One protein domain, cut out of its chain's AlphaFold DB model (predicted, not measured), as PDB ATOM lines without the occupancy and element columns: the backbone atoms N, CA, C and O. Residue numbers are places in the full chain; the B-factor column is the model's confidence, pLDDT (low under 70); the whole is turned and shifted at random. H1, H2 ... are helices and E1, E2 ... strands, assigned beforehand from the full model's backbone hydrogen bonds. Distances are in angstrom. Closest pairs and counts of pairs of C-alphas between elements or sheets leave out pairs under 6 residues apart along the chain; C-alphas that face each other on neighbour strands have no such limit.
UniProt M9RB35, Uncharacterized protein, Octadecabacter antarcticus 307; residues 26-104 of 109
ATOM      1  N   PRO A  26      45.858 -11.822  37.251       94.75
ATOM      2  CA  PRO A  26      45.133 -13.060  37.502       94.75
ATOM      3  C   PRO A  26      45.414 -13.605  38.908       94.75
ATOM      4  O   PRO A  26      46.569 -13.640  39.321       94.75
ATOM      5  N   ALA A  27      44.362 -14.017  39.610       94.38
ATOM      6  CA  ALA A  27      44.439 -14.668  40.912       94.38
ATOM      7  C   ALA A  27      43.527 -15.905  40.963       94.38
ATOM      8  O   ALA A  27      42.515 -15.970  40.251       94.38
ATOM      9  N   LYS A  28      43.886 -16.882  41.793       93.94
ATOM     10  CA  LYS A  28      43.207 -18.162  41.981       93.94
ATOM     11  C   LYS A  28      42.377 -18.147  43.251       93.94
ATOM     12  O   LYS A  28      42.860 -17.833  44.342       93.94
ATOM     13  N   TYR A  29      41.137 -18.577  43.093       91.38
ATOM     14  CA  TYR A  29      40.172 -18.679  44.169       91.38
ATOM     15  C   TYR A  29      39.663 -20.107  44.228       91.38
ATOM     16  O   TYR A  29      39.314 -20.686  43.197       91.38
ATOM     17  N   GLU A  30      39.619 -20.652  45.433       91.00
ATOM     18  CA  GLU A  30      38.819 -21.828  45.722       91.00
ATOM     19  C   GLU A  30      37.379 -21.377  45.958       91.00
ATOM     20  O   GLU A  30      37.139 -20.416  46.694       91.00
ATOM     21  N   VAL A  31      36.438 -22.034  45.288       87.75
ATOM     22  CA  VAL A  31      35.005 -21.753  45.357       87.75
ATOM     23  C   VAL A  31      34.293 -23.041  45.736       87.75
ATOM     24  O   VAL A  31      34.365 -24.030  45.006       87.75
ATOM     25  N   LEU A  32      33.599 -23.018  46.872       85.25
ATOM     26  CA  LEU A  32      32.736 -24.114  47.294       85.25
ATOM     27  C   LEU A  32      31.415 -24.086  46.508       85.25
ATOM     28  O   LEU A  32      30.689 -23.089  46.521       85.25
ATOM     29  N   MET A  33      31.104 -25.196  45.849       78.75
ATOM     30  CA  MET A  33      29.903 -25.412  45.047       78.75
ATOM     31  C   MET A  33      28.718 -25.913  45.890       78.75
ATOM     32  O   MET A  33      28.841 -26.231  47.074       78.75
ATOM     33  N   GLU A  34      27.531 -25.988  45.275       75.06
ATOM     34  CA  GLU A  34      26.296 -26.467  45.927       75.06
ATOM     35  C   GLU A  34      26.356 -27.909  46.395       75.06
ATOM     36  O   GLU A  34      25.825 -28.233  47.453       75.06
ATOM     37  N   ASP A  35      27.024 -28.753  45.623       81.81
ATOM     38  CA  ASP A  35      27.215 -30.170  45.914       81.81
ATOM     39  C   ASP A  35      28.302 -30.425  46.976       81.81
ATOM     40  O   ASP A  35      28.598 -31.575  47.296       81.81
ATOM     41  N   GLY A  36      28.893 -29.362  47.533       80.50
ATOM     42  CA  GLY A  36      29.973 -29.435  48.512       80.50
ATOM     43  C   GLY A  36      31.356 -29.678  47.905       80.50
ATOM     44  O   GLY A  36      32.325 -29.789  48.656       80.50
ATOM     45  N   THR A  37      31.483 -29.739  46.577       86.12
ATOM     46  CA  THR A  37      32.790 -29.802  45.911       86.12
ATOM     47  C   THR A  37      33.460 -28.433  45.896       86.12
ATOM     48  O   THR A  37      32.801 -27.394  45.894       86.12
ATOM     49  N   ALA A  38      34.790 -28.415  45.890       87.88
ATOM     50  CA  ALA A  38      35.565 -27.196  45.708       87.88
ATOM     51  C   ALA A  38      36.118 -27.152  44.281       87.88
ATOM     52  O   ALA A  38      36.701 -28.128  43.804       87.88
ATOM     53  N   THR A  39      35.957 -26.017  43.603       88.25
ATOM     54  CA  THR A  39      36.595 -25.755  42.310       88.25
ATOM     55  C   THR A  39      37.624 -24.643  42.431       88.25
ATOM     56  O   THR A  39      37.506 -23.757  43.277       88.25
ATOM     57  N   ILE A  40      38.614 -24.654  41.540       91.62
ATOM     58  CA  ILE A  40      39.588 -23.574  41.418       91.62
ATOM     59  C   ILE A  40      39.235 -22.738  40.196       91.62
ATOM     60  O   ILE A  40      39.282 -23.222  39.065       91.62
ATOM     61  N   VAL A  41      38.962 -21.455  40.414       91.19
ATOM     62  CA  VAL A  41      38.738 -20.481  39.341       91.19
ATOM     63  C   VAL A  41      39.880 -19.481  39.288       91.19
ATOM     64  O   VAL A  41      40.419 -19.066  40.313       91.19
ATOM     65  N   THR A  42      40.252 -19.070  38.077       93.50
ATOM     66  CA  THR A  42      41.205 -17.973  37.872       93.50
ATOM     67  C   THR A  42      40.441 -16.727  37.449       93.50
ATOM     68  O   THR A  42      39.830 -16.695  36.378       93.50
ATOM     69  N   LEU A  43      40.485 -15.682  38.271       93.12
ATOM     70  CA  LEU A  43      39.837 -14.401  37.998       93.12
ATOM     71  C   LEU A  43      40.883 -13.338  37.703       93.12
ATOM     72  O   LEU A  43      41.954 -13.312  38.294       93.12
ATOM     73  N   ASN A  44      40.554 -12.413  36.812       93.50
ATOM     74  CA  ASN A  44      41.407 -11.280  36.474       93.50
ATOM     75  C   ASN A  44      40.574  -9.997  36.381       93.50
ATOM     76  O   ASN A  44      39.337 -10.024  36.448       93.50
ATOM     77  N   ASN A  45      41.255  -8.865  36.192       93.12
ATOM     78  CA  ASN A  45      40.613  -7.580  35.927       93.12
ATOM     79  C   ASN A  45      39.548  -7.236  36.981       93.12
ATOM     80  O   ASN A  45      39.743  -7.450  38.174       93.12
ATOM     81  N   ARG A  46      38.404  -6.708  36.538       93.06
ATOM     82  CA  ARG A  46      37.325  -6.272  37.420       93.06
ATOM     83  C   ARG A  46      36.756  -7.410  38.269       93.06
ATOM     84  O   ARG A  46      36.408  -7.163  39.413       93.06
ATOM     85  N   LYS A  47      36.680  -8.634  37.736       92.50
ATOM     86  CA  LYS A  47      36.135  -9.798  38.457       92.50
ATOM     87  C   LYS A  47      36.944 -10.083  39.720       92.50
ATOM     88  O   LYS A  47      36.375 -10.149  40.802       92.50
ATOM     89  N   ARG A  48      38.270 -10.126  39.576       93.44
ATOM     90  CA  ARG A  48      39.216 -10.250  40.690       93.44
ATOM     91  C   ARG A  48      39.048  -9.122  41.710       93.44
ATOM     92  O   ARG A  48      38.825  -9.392  42.882       93.44
ATOM     93  N   GLN A  49      39.071  -7.863  41.261       94.12
ATOM     94  CA  GLN A  49      38.932  -6.708  42.160       94.12
ATOM     95  C   GLN A  49      37.624  -6.744  42.965       94.12
ATOM     96  O   GLN A  49      37.608  -6.366  44.131       94.12
ATOM     97  N   VAL A  50      36.524  -7.174  42.339       93.06
ATOM     98  CA  VAL A  50      35.210  -7.279  42.985       93.06
ATOM     99  C   VAL A  50      35.171  -8.419  43.997       93.06
ATOM    100  O   VAL A  50      34.634  -8.219  45.082       93.06
ATOM    101  N   VAL A  51      35.770  -9.574  43.696       92.62
ATOM    102  CA  VAL A  51      35.877 -10.671  44.670       92.62
ATOM    103  C   VAL A  51      36.751 -10.267  45.853       92.62
ATOM    104  O   VAL A  51      36.286 -10.378  46.978       92.62
ATOM    105  N   ASP A  52      37.940  -9.701  45.631       92.81
ATOM    106  CA  ASP A  52      38.807  -9.221  46.722       92.81
ATOM    107  C   ASP A  52      38.108  -8.148  47.578       92.81
ATOM    108  O   ASP A  52      38.194  -8.142  48.808       92.81
ATOM    109  N   ALA A  53      37.360  -7.251  46.930       92.56
ATOM    110  CA  ALA A  53      36.563  -6.244  47.614       92.56
ATOM    111  C   ALA A  53      35.453  -6.855  48.482       92.56
ATOM    112  O   ALA A  53      35.221  -6.321  49.565       92.56
ATOM    113  N   MET A  54      34.794  -7.927  48.020       91.75
ATOM    114  CA  MET A  54      33.751  -8.636  48.772       91.75
ATOM    115  C   MET A  54      34.318  -9.567  49.853       91.75
ATOM    116  O   MET A  54      33.689  -9.717  50.895       91.75
ATOM    117  N   LEU A  55      35.515 -10.133  49.650       89.88
ATOM    118  CA  LEU A  55      36.274 -10.856  50.684       89.88
ATOM    119  C   LEU A  55      36.628  -9.938  51.857       89.88
ATOM    120  O   LEU A  55      36.699 -10.383  52.997       89.88
ATOM    121  N   SER A  56      36.820  -8.648  51.576       88.88
ATOM    122  CA  SER A  56      37.070  -7.633  52.601       88.88
ATOM    123  C   SER A  56      35.802  -7.177  53.328       88.88
ATOM    124  O   SER A  56      35.930  -6.533  54.360       88.88
ATOM    125  N   GLY A  57      34.607  -7.457  52.791       90.00
ATOM    126  CA  GLY A  57      33.319  -7.090  53.382       90.00
ATOM    127  C   GLY A  57      32.208  -6.817  52.348       90.00
ATOM    128  O   GLY A  57      32.489  -6.649  51.159       90.00
ATOM    129  N   PRO A  58      30.931  -6.739  52.769       92.31
ATOM    130  CA  PRO A  58      29.791  -6.569  51.862       92.31
ATOM    131  C   PRO A  58      29.792  -5.237  51.087       92.31
ATOM    132  O   PRO A  58      30.227  -4.207  51.606       92.31
ATOM    133  N   LEU A  59      29.247  -5.212  49.862       93.38
ATOM    134  CA  LEU A  59      29.241  -4.026  48.980       93.38
ATOM    135  C   LEU A  59      27.823  -3.623  48.566       93.38
ATOM    136  O   LEU A  59      27.088  -4.451  48.034       93.38
ATOM    137  N   PHE A  60      27.435  -2.354  48.700       94.06
ATOM    138  CA  PHE A  60      26.127  -1.902  48.203       94.06
ATOM    139  C   PHE A  60      25.988  -2.055  46.678       94.06
ATOM    140  O   PHE A  60      26.881  -1.689  45.911       94.06
ATOM    141  N   CYS A  61      24.822  -2.534  46.225       90.50
ATOM    142  CA  CYS A  61      24.529  -2.724  44.800       90.50
ATOM    143  C   CYS A  61      24.408  -1.396  44.045       90.50
ATOM    144  O   CYS A  61      24.763  -1.324  42.873       90.50
ATOM    145  N   ALA A  62      23.947  -0.339  44.719       84.81
ATOM    146  CA  ALA A  62      23.783   1.004  44.155       84.81
ATOM    147  C   ALA A  62      25.120   1.756  43.942       84.81
ATOM    148  O   ALA A  62      25.157   2.984  43.931       84.81
ATOM    149  N   SER A  63      26.231   1.031  43.788       80.31
ATOM    150  CA  SER A  63      27.549   1.598  43.506       80.31
ATOM    151  C   SER A  63      27.592   2.284  42.136       80.31
ATOM    152  O   SER A  63      27.124   1.748  41.128       80.31
ATOM    153  N   THR A  64      28.260   3.436  42.081       82.06
ATOM    154  CA  THR A  64      28.517   4.215  40.853       82.06
ATOM    155  C   THR A  64      29.403   3.472  39.849       82.06
ATOM    156  O   THR A  64      29.397   3.774  38.657       82.06
ATOM    157  N   VAL A  65      30.154   2.472  40.314       83.62
ATOM    158  CA  VAL A  65      31.149   1.728  39.533       83.62
ATOM    159  C   VAL A  65      30.530   0.531  38.799       83.62
ATOM    160  O   VAL A  65      31.240  -0.220  38.134       83.62
ATOM    161  N   ARG A  66      29.200   0.364  38.869       81.81
ATOM    162  CA  ARG A  66      28.443  -0.679  38.151       81.81
ATOM    163  C   ARG A  66      28.963  -2.088  38.443       81.81
ATOM    164  O   ARG A  66      29.248  -2.875  37.547       81.81
ATOM    165  N   LEU A  67      29.067  -2.417  39.729       89.69
ATOM    166  CA  LEU A  67      29.532  -3.733  40.185       89.69
ATOM    167  C   LEU A  67      28.647  -4.890  39.685       89.69
ATOM    168  O   LEU A  67      29.126  -6.016  39.595       89.69
ATOM    169  N   GLY A  68      27.388  -4.605  39.331       90.19
ATOM    170  CA  GLY A  68      26.404  -5.589  38.883       90.19
ATOM    171  C   GLY A  68      26.866  -6.458  37.715       90.19
ATOM    172  O   GLY A  68      26.723  -7.672  37.802       90.19
ATOM    173  N   ASP A  69      27.495  -5.885  36.683       90.81
ATOM    174  CA  ASP A  69      27.967  -6.662  35.524       90.81
ATOM    175  C   ASP A  69      29.075  -7.643  35.915       90.81
ATOM    176  O   ASP A  69      29.088  -8.797  35.490       90.81
ATOM    177  N   ALA A  70      30.005  -7.200  36.765       91.75
ATOM    178  CA  ALA A  70      31.073  -8.057  37.262       91.75
ATOM    179  C   ALA A  70      30.510  -9.180  38.142       91.75
ATOM    180  O   ALA A  70      30.903 -10.329  37.977       91.75
ATOM    181  N   VAL A  71      29.564  -8.860  39.028       91.50
ATOM    182  CA  VAL A  71      28.880  -9.838  39.884       91.50
ATOM    183  C   VAL A  71      28.074 -10.840  39.059       91.50
ATOM    184  O   VAL A  71      28.128 -12.033  39.335       91.50
ATOM    185  N   PHE A  72      27.363 -10.384  38.030       91.00
ATOM    186  CA  PHE A  72      26.633 -11.252  37.114       91.00
ATOM    187  C   PHE A  72      27.581 -12.232  36.414       91.00
ATOM    188  O   PHE A  72      27.381 -13.438  36.484       91.00
ATOM    189  N   ARG A  73      28.686 -11.737  35.844       91.19
ATOM    190  CA  ARG A  73      29.700 -12.581  35.190       91.19
ATOM    191  C   ARG A  73      30.385 -13.558  36.143       91.19
ATOM    192  O   ARG A  73      30.760 -14.643  35.725       91.19
ATOM    193  N   LEU A  74      30.572 -13.186  37.407       89.94
ATOM    194  CA  LEU A  74      31.101 -14.091  38.430       89.94
ATOM    195  C   LEU A  74      30.157 -15.278  38.676       89.94
ATOM    196  O   LEU A  74      30.636 -16.402  38.801       89.94
ATOM    197  N   LYS A  75      28.840 -15.042  38.689       88.06
ATOM    198  CA  LYS A  75      27.833 -16.103  38.833       88.06
ATOM    199  C   LYS A  75      27.782 -16.999  37.602       88.06
ATOM    200  O   LYS A  75      27.975 -18.201  37.725       88.06
ATOM    201  N   GLU A  76      27.573 -16.397  36.434       88.94
ATOM    202  CA  GLU A  76      27.314 -17.134  35.193       88.94
ATOM    203  C   GLU A  76      28.555 -17.856  34.666       88.94
ATOM    204  O   GLU A  76      28.481 -19.023  34.294       88.94
ATOM    205  N   ASP A  77      29.710 -17.182  34.641       88.88
ATOM    206  CA  ASP A  77      30.895 -17.728  33.975       88.88
ATOM    207  C   ASP A  77      31.803 -18.529  34.934       88.88
ATOM    208  O   ASP A  77      32.650 -19.288  34.469       88.88
ATOM    209  N   HIS A  78      31.712 -18.306  36.256       83.69
ATOM    210  CA  HIS A  78      32.655 -18.868  37.250       83.69
ATOM    211  C   HIS A  78      31.972 -19.658  38.369       83.69
ATOM    212  O   HIS A  78      32.660 -20.136  39.267       83.69
ATOM    213  N   GLY A  79      30.638 -19.770  38.363       78.81
ATOM    214  CA  GLY A  79      29.887 -20.436  39.433       78.81
ATOM    215  C   GLY A  79      30.046 -19.768  40.804       78.81
ATOM    216  O   GLY A  79      29.723 -20.363  41.830       78.81
ATOM    217  N   LEU A  80      30.563 -18.535  40.853       82.56
ATOM    218  CA  LEU A  80      30.883 -17.865  42.103       82.56
ATOM    219  C   LEU A  80      29.617 -17.268  42.712       82.56
ATOM    220  O   LEU A  80      28.967 -16.381  42.147       82.56
ATOM    221  N   LYS A  81      29.284 -17.735  43.913       74.62
ATOM    222  CA  LYS A  81      28.056 -17.351  44.597       74.62
ATOM    223  C   LYS A  81      28.164 -16.027  45.336       74.62
ATOM    224  O   LYS A  81      28.439 -15.956  46.535       74.62
ATOM    225  N   ALA A  82      27.856 -14.956  44.619       80.81
ATOM    226  CA  ALA A  82      27.504 -13.693  45.249       80.81
ATOM    227  C   ALA A  82      26.005 -13.683  45.611       80.81
ATOM    228  O   ALA A  82      25.143 -13.730  44.728       80.81
ATOM    229  N   ALA A  83      25.657 -13.592  46.891       81.69
ATOM    230  CA  ALA A  83      24.274 -13.358  47.295       81.69
ATOM    231  C   ALA A  83      23.931 -11.872  47.168       81.69
ATOM    232  O   ALA A  83      24.775 -10.998  47.355       81.69
ATOM    233  N   THR A  84      22.666 -11.594  46.860       90.25
ATOM    234  CA  THR A  84      22.096 -10.256  47.013       90.25
ATOM    235  C   THR A  84      21.244 -10.271  48.269       90.25
ATOM    236  O   THR A  84      20.271 -11.019  48.342       90.25
ATOM    237  N   GLN A  85      21.604  -9.453  49.247       91.25
ATOM    238  CA  GLN A  85      20.862  -9.279  50.491       91.25
ATOM    239  C   GLN A  85      20.264  -7.875  50.559       91.25
ATOM    240  O   GLN A  85      20.633  -6.991  49.782       91.25
ATOM    241  N   THR A  86      19.329  -7.682  51.487       93.25
ATOM    242  CA  THR A  86      18.632  -6.412  51.701       93.25
ATOM    243  C   THR A  86      18.799  -5.996  53.160       93.25
ATOM    244  O   THR A  86      18.610  -6.823  54.049       93.25
ATOM    245  N   THR A  87      19.181  -4.744  53.417       91.38
ATOM    246  CA  THR A  87      19.239  -4.189  54.779       91.38
ATOM    247  C   THR A  87      17.832  -3.945  55.333       91.38
ATOM    248  O   THR A  87      16.855  -3.966  54.582       91.38
ATOM    249  N   ALA A  88      17.714  -3.659  56.634       89.44
ATOM    250  CA  ALA A  88      16.433  -3.302  57.253       89.44
ATOM    251  C   ALA A  88      15.786  -2.064  56.598       89.44
ATOM    252  O   ALA A  88      14.569  -1.977  56.484       89.44
ATOM    253  N   GLU A  89      16.604  -1.142  56.087       91.19
ATOM    254  CA  GLU A  89      16.184   0.075  55.381       91.19
ATOM    255  C   GLU A  89      15.906  -0.160  53.884       91.19
ATOM    256  O   GLU A  89      15.763   0.793  53.117       91.19
ATOM    257  N   GLY A  90      15.877  -1.417  53.425       91.94
ATOM    258  CA  GLY A  90      15.529  -1.772  52.048       91.94
ATOM    259  C   GLY A  90      16.666  -1.639  51.028       91.94
ATOM    260  O   GLY A  90      16.426  -1.752  49.824       91.94
ATOM    261  N   ARG A  91      17.915  -1.408  51.455       92.00
ATOM    262  CA  ARG A  91      19.056  -1.263  50.532       92.00
ATOM    263  C   ARG A  91      19.632  -2.616  50.149       92.00
ATOM    264  O   ARG A  91      19.897  -3.442  51.014       92.00
ATOM    265  N   LYS A  92      19.895  -2.824  48.858       92.94
ATOM    266  CA  LYS A  92      20.499  -4.067  48.359       92.94
ATOM    267  C   LYS A  92      22.022  -4.021  48.406       92.94
ATOM    268  O   LYS A  92      22.623  -3.006  48.045       92.94
ATOM    269  N   PHE A  93      22.640  -5.128  48.793       93.50
ATOM    270  CA  PHE A  93      24.090  -5.291  48.816       93.50
ATOM    271  C   PHE A  93      24.507  -6.710  48.419       93.50
ATOM    272  O   PHE A  93      23.734  -7.660  48.537       93.50
ATOM    273  N   TYR A  94      25.733  -6.830  47.923       92.38
ATOM    274  CA  TYR A  94      26.374  -8.083  47.570       92.38
ATOM    275  C   TYR A  94      27.199  -8.610  48.740       92.38
ATOM    276  O   TYR A  94      27.955  -7.860  49.365       92.38
ATOM    277  N   THR A  95      27.090  -9.910  48.983       89.56
ATOM    278  CA  THR A  95      27.987 -10.680  49.849       89.56
ATOM    279  C   THR A  95      28.509 -11.880  49.088       89.56
ATOM    280  O   THR A  95      27.849 -12.383  48.178       89.56
ATOM    281  N   LEU A  96      29.678 -12.377  49.477       86.06
ATOM    282  CA  LEU A  96      30.004 -13.769  49.199       86.06
ATOM    283  C   LEU A  96      29.113 -14.580  50.140       86.06
ATOM    284  O   LEU A  96      29.174 -14.399  51.355       86.06
ATOM    285  N   SER A  97      28.186 -15.364  49.589       62.19
ATOM    286  CA  SER A  97      27.324 -16.211  50.421       62.19
ATOM    287  C   SER A  97      28.188 -17.192  51.214       62.19
ATOM    288  O   SER A  97      29.263 -17.524  50.730       62.19
ATOM    289  N   GLY A  98      27.723 -17.681  52.370       56.47
ATOM    290  CA  GLY A  98      28.443 -18.578  53.299       56.47
ATOM    291  C   GLY A  98      28.924 -19.941  52.760       56.47
ATOM    292  O   GLY A  98      29.129 -20.867  53.536       56.47
ATOM    293  N   GLN A  99      29.104 -20.082  51.448       59.69
ATOM    294  CA  GLN A  99      29.899 -21.113  50.796       59.69
ATOM    295  C   GLN A  99      31.245 -20.486  50.412       59.69
ATOM    296  O   GLN A  99      31.301 -19.534  49.636       59.69
ATOM    297  N   GLY A 100      32.313 -20.975  51.048       71.50
ATOM    298  CA  GLY A 100      33.630 -20.349  51.066       71.50
ATOM    299  C   GLY A 100      34.149 -19.987  49.678       71.50
ATOM    300  O   GLY A 100      34.327 -20.849  48.821       71.50
ATOM    301  N   VAL A 101      34.414 -18.697  49.485       85.44
ATOM    302  CA  VAL A 101      35.354 -18.228  48.474       85.44
ATOM    303  C   VAL A 101      36.606 -17.832  49.229       85.44
ATOM    304  O   VAL A 101      36.544 -16.987  50.120       85.44
ATOM    305  N   SER A 102      37.729 -18.431  48.868       88.00
ATOM    306  CA  SER A 102      39.014 -18.156  49.502       88.00
ATOM    307  C   SER A 102      40.058 -17.943  48.428       88.00
ATOM    308  O   SER A 102      40.127 -18.687  47.452       88.00
ATOM    309  N   ARG A 103      40.890 -16.919  48.599       88.69
ATOM    310  CA  ARG A 103      42.056 -16.740  47.740       88.69
ATOM    311  C   ARG A 103      43.096 -17.802  48.099       88.69
ATOM    312  O   ARG A 103      43.447 -17.927  49.270       88.69
ATOM    313  N   ILE A 104      43.558 -18.565  47.110       89.69
ATOM    314  CA  ILE A 104      44.477 -19.700  47.320       89.69
ATOM    315  C   ILE A 104      45.840 -19.512  46.668       89.69
ATOM    316  O   ILE A 104      46.769 -20.262  46.962       89.69
TER     317      ILE A 104
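Overview. This is residues 26 to 104 of the 109 residues of an uncharacterized protein of Octadecabacter antarcticus 307 (UniProt M9RB35). Two helices, H1 and H2, meet nearly at right angles in the middle, between a three-stranded sheet of E2, E1 and E5 at one end and a two-stranded hairpin, E3 and E4, that reaches toward the other end. H1 covers one face of the three-stranded sheet, while the hairpin passes close to both helices. The printed part has 79 residues, with two named helices and five named strands in the order E1, E2, H1, H2, E3, E4, E5. The larger sheet has the order E2, E1, E5, and both sheets are antiparallel. The class is mixed, helices and strands, and the whole is compact, with a radius of gyration of the C-alphas of 12.2 A and spans of 35 by 27 by 21 A.

Arrangement. E1, residues 27 to 32, and E2, residues 38 to 43, form a hairpin; N 29 and O 41 are 2.9 A apart, within hydrogen-bond range. E1 is the inner strand, and its other neighbour is E5, residues 101 to 103, with N 30 and O 102 at 2.9 A. H1, residues 45 to 55, is on this sheet at a height of 9.0 A, making two layers, a helix on one face of a sheet. It runs along the strands, at 22 degrees to E2 on the local plane. H2, residues 67 to 78, touches H1 about perpendicular, at 83 degrees; their closest C-alphas, those of Lys 47 and Ala 70, are 5.5 A apart. H2 only grazes the sheet, with residues 74 to 78. In both helices every O i to N i+4 pair is within hydrogen-bond range. E3, residues 82 to 86, and E4, residues 92 to 96, form the second hairpin, with N 83 and O 95 at 2.8 A. The closest C-alphas of H2 and E3, those of Val 71 and Ala 82, are 6.7 A apart; those of H1 and E4, Met 54 and Thr 95, are 6.2 A apart. E3 is apart from E1, E2 and E5.

Along the chain. E1 begins at C-alpha 27 (44.439, -14.668, 40.912) and is 16.3 A long; E2 is 15.5 A. H1 and H2 each measure 15.7 A, and H2 begins at C-alpha 67 (29.532, -3.733, 40.185). E3 is 13.2 A long, E4 13.6 A and E5 6.9 A, ending at C-alpha 103 (42.056, -16.740, 47.740).

Size, cuts and confidence. The two C-alphas farthest apart, those of Pro 26 and Glu 89, are 36.5 A apart. The printed part has no cut. The link from H1 to H2 is long, with 11 residues; within it residues 59 to 60 pair with residues 93 to 94 of E4, antiparallel. The other links are tight. The mean pLDDT of the printed part is 87.6, and residues 97 to 99 are under 70.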